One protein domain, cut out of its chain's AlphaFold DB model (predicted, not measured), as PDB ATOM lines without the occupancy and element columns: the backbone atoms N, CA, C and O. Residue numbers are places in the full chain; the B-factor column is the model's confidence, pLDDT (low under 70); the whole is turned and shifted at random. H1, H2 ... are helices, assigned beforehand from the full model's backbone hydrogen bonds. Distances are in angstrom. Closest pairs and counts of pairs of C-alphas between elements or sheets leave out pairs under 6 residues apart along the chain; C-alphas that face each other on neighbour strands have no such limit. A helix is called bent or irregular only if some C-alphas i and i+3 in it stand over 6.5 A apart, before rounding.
ATOM      1  N   SER A  96      23.213  25.135 -19.668       54.41
ATOM      2  CA  SER A  96      22.744  26.239 -20.528       54.41
ATOM      3  C   SER A  96      23.069  27.644 -19.978       54.41
ATOM      4  O   SER A  96      23.102  28.630 -20.720       54.41
ATOM      5  N   THR A  97      23.375  27.770 -18.678       55.44
ATOM      6  CA  THR A  97      23.759  29.054 -18.054       55.44
ATOM      7  C   THR A  97      25.114  29.592 -18.528       55.44
ATOM      8  O   THR A  97      25.341  30.797 -18.401       55.44
ATOM      9  N   PHE A  98      25.999  28.724 -19.033       55.97
ATOM     10  CA  PHE A  98      27.370  29.067 -19.436       55.97
ATOM     11  C   PHE A  98      27.657  28.815 -20.924       55.97
ATOM     12  O   PHE A  98      28.485  29.524 -21.492       55.97
ATOM     13  N   ASP A  99      26.949  27.879 -21.565       55.41
ATOM     14  CA  ASP A  99      27.090  27.606 -23.007       55.41
ATOM     15  C   ASP A  99      26.508  28.722 -23.890       55.41
ATOM     16  O   ASP A  99      26.923  28.916 -25.037       55.41
ATOM     17  N   ALA A 100      25.566  29.506 -23.359       59.75
ATOM     18  CA  ALA A 100      25.156  30.747 -23.994       59.75
ATOM     19  C   ALA A 100      26.288  31.791 -23.867       59.75
ATOM     20  O   ALA A 100      26.632  32.167 -22.741       59.75
ATOM     21  N   PRO A 101      26.833  32.348 -24.975       57.41
ATOM     22  CA  PRO A 101      27.725  33.502 -24.880       57.41
ATOM     23  C   PRO A 101      27.015  34.634 -24.128       57.41
ATOM     24  O   PRO A 101      25.791  34.743 -24.211       57.41
ATOM     25  N   TRP A 102      27.778  35.490 -23.431       58.06
ATOM     26  CA  TRP A 102      27.354  36.421 -22.354       58.06
ATOM     27  C   TRP A 102      26.265  37.470 -22.716       58.06
ATOM     28  O   TRP A 102      25.923  38.345 -21.922       58.06
ATOM     29  N   ASN A 103      25.664  37.349 -23.897       57.50
ATOM     30  CA  ASN A 103      24.488  38.015 -24.449       57.50
ATOM     31  C   ASN A 103      23.184  37.763 -23.651       57.50
ATOM     32  O   ASN A 103      22.128  37.533 -24.236       57.50
ATOM     33  N   ARG A 104      23.202  37.880 -22.315       63.94
ATOM     34  CA  ARG A 104      21.992  37.848 -21.461       63.94
ATOM     35  C   ARG A 104      21.034  39.029 -21.735       63.94
ATOM     36  O   ARG A 104      19.978  39.114 -21.121       63.94
ATOM     37  N   GLY A 105      21.404  39.954 -22.629       75.38
ATOM     38  CA  GLY A 105      20.612  41.132 -23.011       75.38
ATOM     39  C   GLY A 105      20.448  42.167 -21.894       75.38
ATOM     40  O   GLY A 105      19.691  43.118 -22.048       75.38
ATOM     41  N   TRP A 106      21.135  41.968 -20.769       83.12
ATOM     42  CA  TRP A 106      21.032  42.780 -19.567       83.12
ATOM     43  C   TRP A 106      22.356  43.497 -19.324       83.12
ATOM     44  O   TRP A 106      23.290  42.920 -18.763       83.12
ATOM     45  N   ASP A 107      22.438  44.753 -19.759       83.44
ATOM     46  CA  ASP A 107      23.526  45.634 -19.361       83.44
ATOM     47  C   ASP A 107      23.294  46.086 -17.910       83.44
ATOM     48  O   ASP A 107      22.395  46.872 -17.595       83.44
ATOM     49  N   GLN A 108      24.124  45.566 -17.004       84.94
ATOM     50  CA  GLN A 108      24.113  45.929 -15.589       84.94
ATOM     51  C   GLN A 108      24.388  47.426 -15.351       84.94
ATOM     52  O   GLN A 108      23.980  47.966 -14.325       84.94
ATOM     53  N   PHE A 109      25.085  48.112 -16.259       86.31
ATOM     54  CA  PHE A 109      25.389  49.536 -16.159       86.31
ATOM     55  C   PHE A 109      24.211  50.388 -16.645       86.31
ATOM     56  O   PHE A 109      23.844  51.331 -15.949       86.31
ATOM     57  N   GLU A 110      23.542  50.014 -17.742       87.12
ATOM     58  CA  GLU A 110      22.282  50.651 -18.175       87.12
ATOM     59  C   GLU A 110      21.171  50.469 -17.124       87.12
ATOM     60  O   GLU A 110      20.466  51.419 -16.774       87.12
ATOM     61  N   ALA A 111      21.057  49.271 -16.539       88.75
ATOM     62  CA  ALA A 111      20.124  49.004 -15.446       88.75
ATOM     63  C   ALA A 111      20.418  49.862 -14.199       88.75
ATOM     64  O   ALA A 111      19.495  50.359 -13.553       88.75
ATOM     65  N   ASN A 112      21.693  50.087 -13.865       87.12
ATOM     66  CA  ASN A 112      22.074  50.945 -12.740       87.12
ATOM     67  C   ASN A 112      21.917  52.448 -13.042       87.12
ATOM     68  O   ASN A 112      21.535  53.210 -12.151       87.12
ATOM     69  N   GLU A 113      22.140  52.884 -14.285       89.88
ATOM     70  CA  GLU A 113      21.840  54.253 -14.711       89.88
ATOM     71  C   GLU A 113      20.333  54.531 -14.628       89.88
ATOM     72  O   GLU A 113      19.924  55.546 -14.068       89.88
ATOM     73  N   THR A 114      19.500  53.624 -15.138       87.62
ATOM     74  CA  THR A 114      18.042  53.813 -15.184       87.62
ATOM     75  C   THR A 114      17.364  53.695 -13.817       87.62
ATOM     76  O   THR A 114      16.415  54.435 -13.556       87.62
ATOM     77  N   LEU A 115      17.841  52.815 -12.926       90.00
ATOM     78  CA  LEU A 115      17.261  52.630 -11.586       90.00
ATOM     79  C   LEU A 115      17.814  53.593 -10.525       90.00
ATOM     80  O   LEU A 115      17.080  53.955  -9.604       90.00
ATOM     81  N   PHE A 116      19.084  53.998 -10.625       89.94
ATOM     82  CA  PHE A 116      19.772  54.762  -9.573       89.94
ATOM     83  C   PHE A 116      20.415  56.073 -10.056       89.94
ATOM     84  O   PHE A 116      20.953  56.817  -9.239       89.94
ATOM     85  N   GLY A 117      20.398  56.373 -11.360       88.12
ATOM     86  CA  GLY A 117      21.069  57.547 -11.937       88.12
ATOM     87  C   GLY A 117      22.602  57.467 -11.930       88.12
ATOM     88  O   GLY A 117      23.271  58.448 -12.263       88.12
ATOM     89  N   VAL A 118      23.179  56.326 -11.536       89.56
ATOM     90  CA  VAL A 118      24.623  56.173 -11.324       89.56
ATOM     91  C   VAL A 118      25.321  55.894 -12.651       89.56
ATOM     92  O   VAL A 118      25.407  54.757 -13.106       89.56
ATOM     93  N   LYS A 119      25.859  56.953 -13.258       85.88
ATOM     94  CA  LYS A 119      26.747  56.867 -14.423       85.88
ATOM     95  C   LYS A 119      28.166  56.507 -13.996       85.88
ATOM     96  O   LYS A 119      28.703  57.097 -13.058       85.88
ATOM     97  N   SER A 120      28.799  55.589 -14.724       85.56
ATOM     98  CA  SER A 120      30.229  55.322 -14.558       85.56
ATOM     99  C   SER A 120      31.045  56.529 -15.022       85.56
ATOM    100  O   SER A 120      30.947  56.941 -16.176       85.56
ATOM    101  N   THR A 121      31.875  57.086 -14.138       86.75
ATOM    102  CA  THR A 121      32.887  58.102 -14.484       86.75
ATOM    103  C   THR A 121      34.254  57.460 -14.750       86.75
ATOM    104  O   THR A 121      35.288  58.062 -14.464       86.75
ATOM    105  N   PHE A 122      34.268  56.204 -15.206       87.12
ATOM    106  CA  PHE A 122      35.489  55.482 -15.537       87.12
ATOM    107  C   PHE A 122      36.061  55.995 -16.862       87.12
ATOM    108  O   PHE A 122      35.514  55.731 -17.929       87.12
ATOM    109  N   ASP A 123      37.170  56.721 -16.767       85.62
ATOM    110  CA  ASP A 123      38.071  56.992 -17.881       85.62
ATOM    111  C   ASP A 123      39.247  56.012 -17.771       85.62
ATOM    112  O   ASP A 123      40.017  56.055 -16.806       85.62
ATOM    113  N   GLU A 124      39.364  55.099 -18.738       86.12
ATOM    114  CA  GLU A 124      40.449  54.111 -18.777       86.12
ATOM    115  C   GLU A 124      41.818  54.801 -18.879       86.12
ATOM    116  O   GLU A 124      42.796  54.351 -18.282       86.12
ATOM    117  N   GLU A 125      41.865  55.968 -19.531       87.75
ATOM    118  CA  GLU A 125      43.068  56.766 -19.747       87.75
ATOM    119  C   GLU A 125      43.655  57.392 -18.461       87.75
ATOM    120  O   GLU A 125      44.684  58.076 -18.514       87.75
ATOM    121  N   LEU A 126      43.010  57.182 -17.304       89.88
ATOM    122  CA  LEU A 126      43.546  57.476 -15.968       89.88
ATOM    123  C   LEU A 126      44.424  56.341 -15.411       89.88
ATOM    124  O   LEU A 126      45.204  56.574 -14.485       89.88
ATOM    125  N   TYR A 127      44.291  55.126 -15.952       89.56
ATOM    126  CA  TYR A 127      44.944  53.906 -15.469       89.56
ATOM    127  C   TYR A 127      45.785  53.199 -16.544       89.56
ATOM    128  O   TYR A 127      46.730  52.489 -16.194       89.56
ATOM    129  N   THR A 128      45.494  53.413 -17.832       90.81
ATOM    130  CA  THR A 128      46.272  52.900 -18.971       90.81
ATOM    131  C   THR A 128      46.990  54.027 -19.725       90.81
ATOM    132  O   THR A 128      46.757  55.218 -19.512       90.81
ATOM    133  N   PRO A 135      48.744  58.641 -37.854       79.38
ATOM    134  CA  PRO A 135      48.582  58.064 -39.198       79.38
ATOM    135  C   PRO A 135      49.225  56.687 -39.421       79.38
ATOM    136  O   PRO A 135      48.796  55.945 -40.300       79.38
ATOM    137  N   ARG A 136      50.247  56.329 -38.632       78.38
ATOM    138  CA  ARG A 136      50.910  55.014 -38.694       78.38
ATOM    139  C   ARG A 136      50.098  53.900 -38.014       78.38
ATOM    140  O   ARG A 136      50.366  52.733 -38.280       78.38
ATOM    141  N   MET A 137      49.118  54.230 -37.166       84.06
ATOM    142  CA  MET A 137      48.340  53.223 -36.440       84.06
ATOM    143  C   MET A 137      47.530  52.337 -37.390       84.06
ATOM    144  O   MET A 137      47.563  51.134 -37.209       84.06
ATOM    145  N   LEU A 138      46.928  52.888 -38.450       86.75
ATOM    146  CA  LEU A 138      46.150  52.121 -39.443       86.75
ATOM    147  C   LEU A 138      46.964  51.030 -40.166       86.75
ATOM    148  O   LEU A 138      46.406  50.062 -40.678       86.75
ATOM    149  N   GLU A 139      48.287  51.195 -40.240       89.81
ATOM    150  CA  GLU A 139      49.191  50.180 -40.790       89.81
ATOM    151  C   GLU A 139      49.501  49.100 -39.746       89.81
ATOM    152  O   GLU A 139      49.495  47.914 -40.053       89.81
ATOM    153  N   LEU A 140      49.721  49.513 -38.494       89.38
ATOM    154  CA  LEU A 140      49.979  48.612 -37.372       89.38
ATOM    155  C   LEU A 140      48.735  47.790 -36.989       89.38
ATOM    156  O   LEU A 140      48.870  46.629 -36.632       89.38
ATOM    157  N   GLU A 141      47.545  48.378 -37.111       90.56
ATOM    158  CA  GLU A 141      46.228  47.764 -36.909       90.56
ATOM    159  C   GLU A 141      45.999  46.659 -37.951       90.56
ATOM    160  O   GLU A 141      45.725  45.526 -37.576       90.56
ATOM    161  N   ARG A 142      46.277  46.916 -39.240       93.38
ATOM    162  CA  ARG A 142      46.221  45.880 -40.289       93.38
ATOM    163  C   ARG A 142      47.245  44.760 -40.087       93.38
ATOM    164  O   ARG A 142      46.929  43.599 -40.323       93.38
ATOM    165  N   VAL A 143      48.467  45.090 -39.662       95.38
ATOM    166  CA  VAL A 143      49.490  44.078 -39.337       95.38
ATOM    167  C   VAL A 143      49.076  43.255 -38.113       95.38
ATOM    168  O   VAL A 143      49.292  42.048 -38.104       95.38
ATOM    169  N   ALA A 144      48.429  43.866 -37.116       94.75
ATOM    170  CA  ALA A 144      47.880  43.162 -35.962       94.75
ATOM    171  C   ALA A 144      46.685  42.267 -36.339       94.75
ATOM    172  O   ALA A 144      46.640  41.132 -35.888       94.75
ATOM    173  N   GLU A 145      45.768  42.714 -37.205       94.50
ATOM    174  CA  GLU A 145      44.682  41.880 -37.751       94.50
ATOM    175  C   GLU A 145      45.208  40.689 -38.567       94.50
ATOM    176  O   GLU A 145      44.652  39.591 -38.502       94.50
ATOM    177  N   GLN A 146      46.269  40.902 -39.355       95.25
ATOM    178  CA  GLN A 146      46.915  39.837 -40.117       95.25
ATOM    179  C   GLN A 146      47.577  38.821 -39.179       95.25
ATOM    180  O   GLN A 146      47.321  37.631 -39.321       95.25
ATOM    181  N   LEU A 147      48.367  39.291 -38.208       94.75
ATOM    182  CA  LEU A 147      49.053  38.439 -37.235       94.75
ATOM    183  C   LEU A 147      48.070  37.706 -36.311       94.75
ATOM    184  O   LEU A 147      48.285  36.541 -36.006       94.75
ATOM    185  N   ALA A 148      46.974  38.350 -35.898       94.94
ATOM    186  CA  ALA A 148      45.915  37.699 -35.132       94.94
ATOM    187  C   ALA A 148      45.317  36.534 -35.925       94.94
ATOM    188  O   ALA A 148      45.286  35.420 -35.426       94.94
ATOM    189  N   ARG A 149      44.959  36.744 -37.200       92.50
ATOM    190  CA  ARG A 149      44.435  35.675 -38.066       92.50
ATOM    191  C   ARG A 149      45.461  34.579 -38.372       92.50
ATOM    192  O   ARG A 149      45.069  33.440 -38.596       92.50
ATOM    193  N   GLU A 150      46.746  34.921 -38.411       93.06
ATOM    194  CA  GLU A 150      47.847  33.963 -38.541       93.06
ATOM    195  C   GLU A 150      47.928  33.079 -37.287       93.06
ATOM    196  O   GLU A 150      47.850  31.864 -37.406       93.06
ATOM    197  N   MET A 151      47.945  33.669 -36.087       88.69
ATOM    198  CA  MET A 151      48.026  32.941 -34.809       88.69
ATOM    199  C   MET A 151      46.723  32.224 -34.402       88.69
ATOM    200  O   MET A 151      46.773  31.219 -33.701       88.69
ATOM    201  N   GLU A 152      45.558  32.719 -34.824       85.75
ATOM    202  CA  GLU A 152      44.244  32.075 -34.642       85.75
ATOM    203  C   GLU A 152      44.001  30.942 -35.656       85.75
ATOM    204  O   GLU A 152      43.132  30.101 -35.434       85.75
ATOM    205  N   GLY A 153      44.744  30.932 -36.770       79.19
ATOM    206  CA  GLY A 153      44.653  29.941 -37.846       79.19
ATOM    207  C   GLY A 153      45.858  28.998 -37.960       79.19
ATOM    208  O   GLY A 153      45.890  28.184 -38.883       79.19
ATOM    209  N   GLU A 154      46.851  29.104 -37.072       80.44
ATOM    210  CA  GLU A 154      48.007  28.204 -37.024       80.44
ATOM    211  C   GLU A 154      47.643  26.912 -36.273       80.44
ATOM    212  O   GLU A 154      47.718  26.830 -35.044       80.44
ATOM    213  N   ASP A 155      47.261  25.877 -37.027       77.12
ATOM    214  CA  ASP A 155      47.114  24.519 -36.496       77.12
ATOM    215  C   ASP A 155      48.455  24.009 -35.934       77.12
ATOM    216  O   ASP A 155      49.518  24.130 -36.552       77.12
ATOM    217  N   THR A 156      48.423  23.388 -34.753       80.12
ATOM    218  CA  THR A 156      49.642  22.904 -34.093       80.12
ATOM    219  C   THR A 156      50.213  21.670 -34.789       80.12
ATOM    220  O   THR A 156      49.597  20.607 -34.776       80.12
ATOM    221  N   ASN A 157      51.450  21.774 -35.283       73.06
ATOM    222  CA  ASN A 157      52.214  20.657 -35.867       73.06
ATOM    223  C   ASN A 157      52.581  19.533 -34.863       73.06
ATOM    224  O   ASN A 157      53.122  18.504 -35.263       73.06
ATOM    225  N   ASP A 158      52.315  19.722 -33.566       78.81
ATOM    226  CA  ASP A 158      52.439  18.693 -32.529       78.81
ATOM    227  C   ASP A 158      51.115  17.919 -32.399       78.81
ATOM    228  O   ASP A 158      50.076  18.485 -32.049       78.81
ATOM    229  N   LEU A 159      51.183  16.611 -32.662       75.88
ATOM    230  CA  LEU A 159      50.066  15.665 -32.636       75.88
ATOM    231  C   LEU A 159      49.313  15.648 -31.291       75.88
ATOM    232  O   LEU A 159      48.091  15.506 -31.285       75.88
ATOM    233  N   HIS A 160      50.009  15.824 -30.165       76.25
ATOM    234  CA  HIS A 160      49.385  15.827 -28.839       76.25
ATOM    235  C   HIS A 160      48.650  17.139 -28.558       76.25
ATOM    236  O   HIS A 160      47.524  17.135 -28.062       76.25
ATOM    237  N   LEU A 161      49.269  18.269 -28.911       81.69
ATOM    238  CA  LEU A 161      48.669  19.596 -28.754       81.69
ATOM    239  C   LEU A 161      47.484  19.813 -29.710       81.69
ATOM    240  O   LEU A 161      46.574  20.577 -29.377       81.69
ATOM    241  N   ALA A 162      47.469  19.122 -30.852       79.69
ATOM    242  CA  ALA A 162      46.328  19.061 -31.757       79.69
ATOM    243  C   ALA A 162      45.169  18.244 -31.156       79.69
ATOM    244  O   ALA A 162      44.038  18.728 -31.117       79.69
ATOM    245  N   GLU A 163      45.451  17.052 -30.615       77.69
ATOM    246  CA  GLU A 163      44.457  16.223 -29.917       77.69
ATOM    247  C   GLU A 163      43.815  16.957 -28.729       77.69
ATOM    248  O   GLU A 163      42.590  16.977 -28.621       77.69
ATOM    249  N   GLU A 164      44.611  17.627 -27.888       77.25
ATOM    250  CA  GLU A 164      44.114  18.428 -26.757       77.25
ATOM    251  C   GLU A 164      43.165  19.557 -27.210       77.25
ATOM    252  O   GLU A 164      42.185  19.863 -26.532       77.25
ATOM    253  N   ARG A 165      43.412  20.141 -28.391       80.00
ATOM    254  CA  ARG A 165      42.553  21.163 -29.025       80.00
ATOM    255  C   ARG A 165      41.331  20.584 -29.747       80.00
ATOM    256  O   ARG A 165      40.534  21.347 -30.286       80.00
ATOM    257  N   GLY A 166      41.175  19.260 -29.798       69.62
ATOM    258  CA  GLY A 166      40.118  18.588 -30.559       69.62
ATOM    259  C   GLY A 166      40.338  18.578 -32.080       69.62
ATOM    260  O   GLY A 166      39.428  18.197 -32.823       69.62
ATOM    261  N   LEU A 167      41.527  18.960 -32.557       71.06
ATOM    262  CA  LEU A 167      41.910  18.890 -33.967       71.06
ATOM    263  C   LEU A 167      42.175  17.424 -34.339       71.06
ATOM    264  O   LEU A 167      43.242  16.869 -34.076       71.06
ATOM    265  N   GLN A 168      41.180  16.771 -34.941       59.75
ATOM    266  CA  GLN A 168      41.267  15.358 -35.314       59.75
ATOM    267  C   GLN A 168      42.233  15.137 -36.488       59.75
ATOM    268  O   GLN A 168      41.820  15.138 -37.649       59.75
ATOM    269  N   ILE A 169      43.495  14.800 -36.197       60.12
ATOM    270  CA  ILE A 169      44.475  14.278 -37.177       60.12
ATOM    271  C   ILE A 169      44.154  12.801 -37.545       60.12
ATOM    272  O   ILE A 169      45.006  11.995 -37.902       60.12
ATOM    273  N   ASN A 170      42.873  12.427 -37.510       52.03
ATOM    274  CA  ASN A 170      42.365  11.057 -37.623       52.03
ATOM    275  C   ASN A 170      42.182  10.615 -39.095       52.03
ATOM    276  O   ASN A 170      41.372   9.737 -39.383       52.03
TER     277      ASN A 170
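AT A GLANCE: This is residues 96 to 128 and 135 to 170 of the 500 residues of the protein "LsmAD domain-containing protein" of Genlisea aurea (UniProt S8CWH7). What shape do these atoms make? They make an open, flat frame round an empty middle, in two separate pieces: one piece is a bent path with H2 at its corner and thin arms reaching away from it, and the other is the longest helix, H3, with a small hook beyond its end made by H4 and residues 165 to 170. H1 lies at the first end of the bent path, and residues 121 to 128 stand free at its other end. What is it built of? The printed part has 69 residues with four named helices, H1, H2, H3 and H4 in that order, and no named strand; the class is all helix, and helices hold 35 of the 69 residues. How large and how dense is it? It is extended, with a radius of gyration of the C-alphas of 20.8 A, and the C-alphas span 56 by 45 by 19 A.

HOW THE PARTS SIT: Which helices meet, going along from the first printed residue? H1, residues 96 to 99, and H2, residues 108 to 116, are apart, with no C-alpha of the one within 8 A of the other. By the same test H3, residues 137 to 152, is apart from both of them, and H4, residues 159 to 164, is apart from H1, H2 and H3. Which stretches stand free? Residues 96 to 108, of which 96 to 99 belong to H1, residues 121 to 128, and residues 135 to 154, of which 137 to 152 belong to H3, have no C-alpha 8 or more apart along the chain within 10 A. What do the backbone N and O atoms show? In H2, H3 and H4 every O i to N i+4 pair is within hydrogen-bond range. H1 is too short for such a pair, and it has 1 pair of O i and N i+3, with 0 within range.

IN THESE COORDINATES: Where are the first two helices? H1 begins at Ser 96, with its C-alpha at (22.744, 26.239, -20.528), and ends at Asp 99. H2 runs from Gln 108 to Phe 116, 11.5 A from first to last C-alpha. Where is the longest helix? H3 has 16 residues, from Met 137, with its C-alpha at (48.340, 53.223, -36.440), to Glu 152, with its C-alpha at (44.244, 32.075, -34.642); these two C-alphas are 21.6 A apart, and it runs toward lower y. Where does the last helix end? H4 runs from Leu 159 to Glu 164, 8.8 A from first to last C-alpha, and C-alpha 164 is at (44.114, 18.428, -26.757).

THE WHOLE: How far does the whole reach? The two C-alphas farthest apart are those of Gly 117 and Asn 170, at 57.2 A. Where is the printed part cut, and what joins the helices? Residues 129 to 134 are not printed, and C-alphas 128 and 135 are 21.0 A apart across the cut, which lies in the link from H2 to H3. The links from H1 to H2, 8 residues, and from H3 to H4, 6 residues, are short but not tight. Which long stretch has no named element? Residues 117 to 128 have none, and their C-alphas lie 17 to 29 A from the mean of the C-alphas. Where is the model's confidence low? The mean pLDDT of the printed part is 80.5, and 13 residues are under 70: residues 96 to 104, residue 166 and residues 168 to 170. H1 has a mean pLDDT of 55, and H3 one of 91.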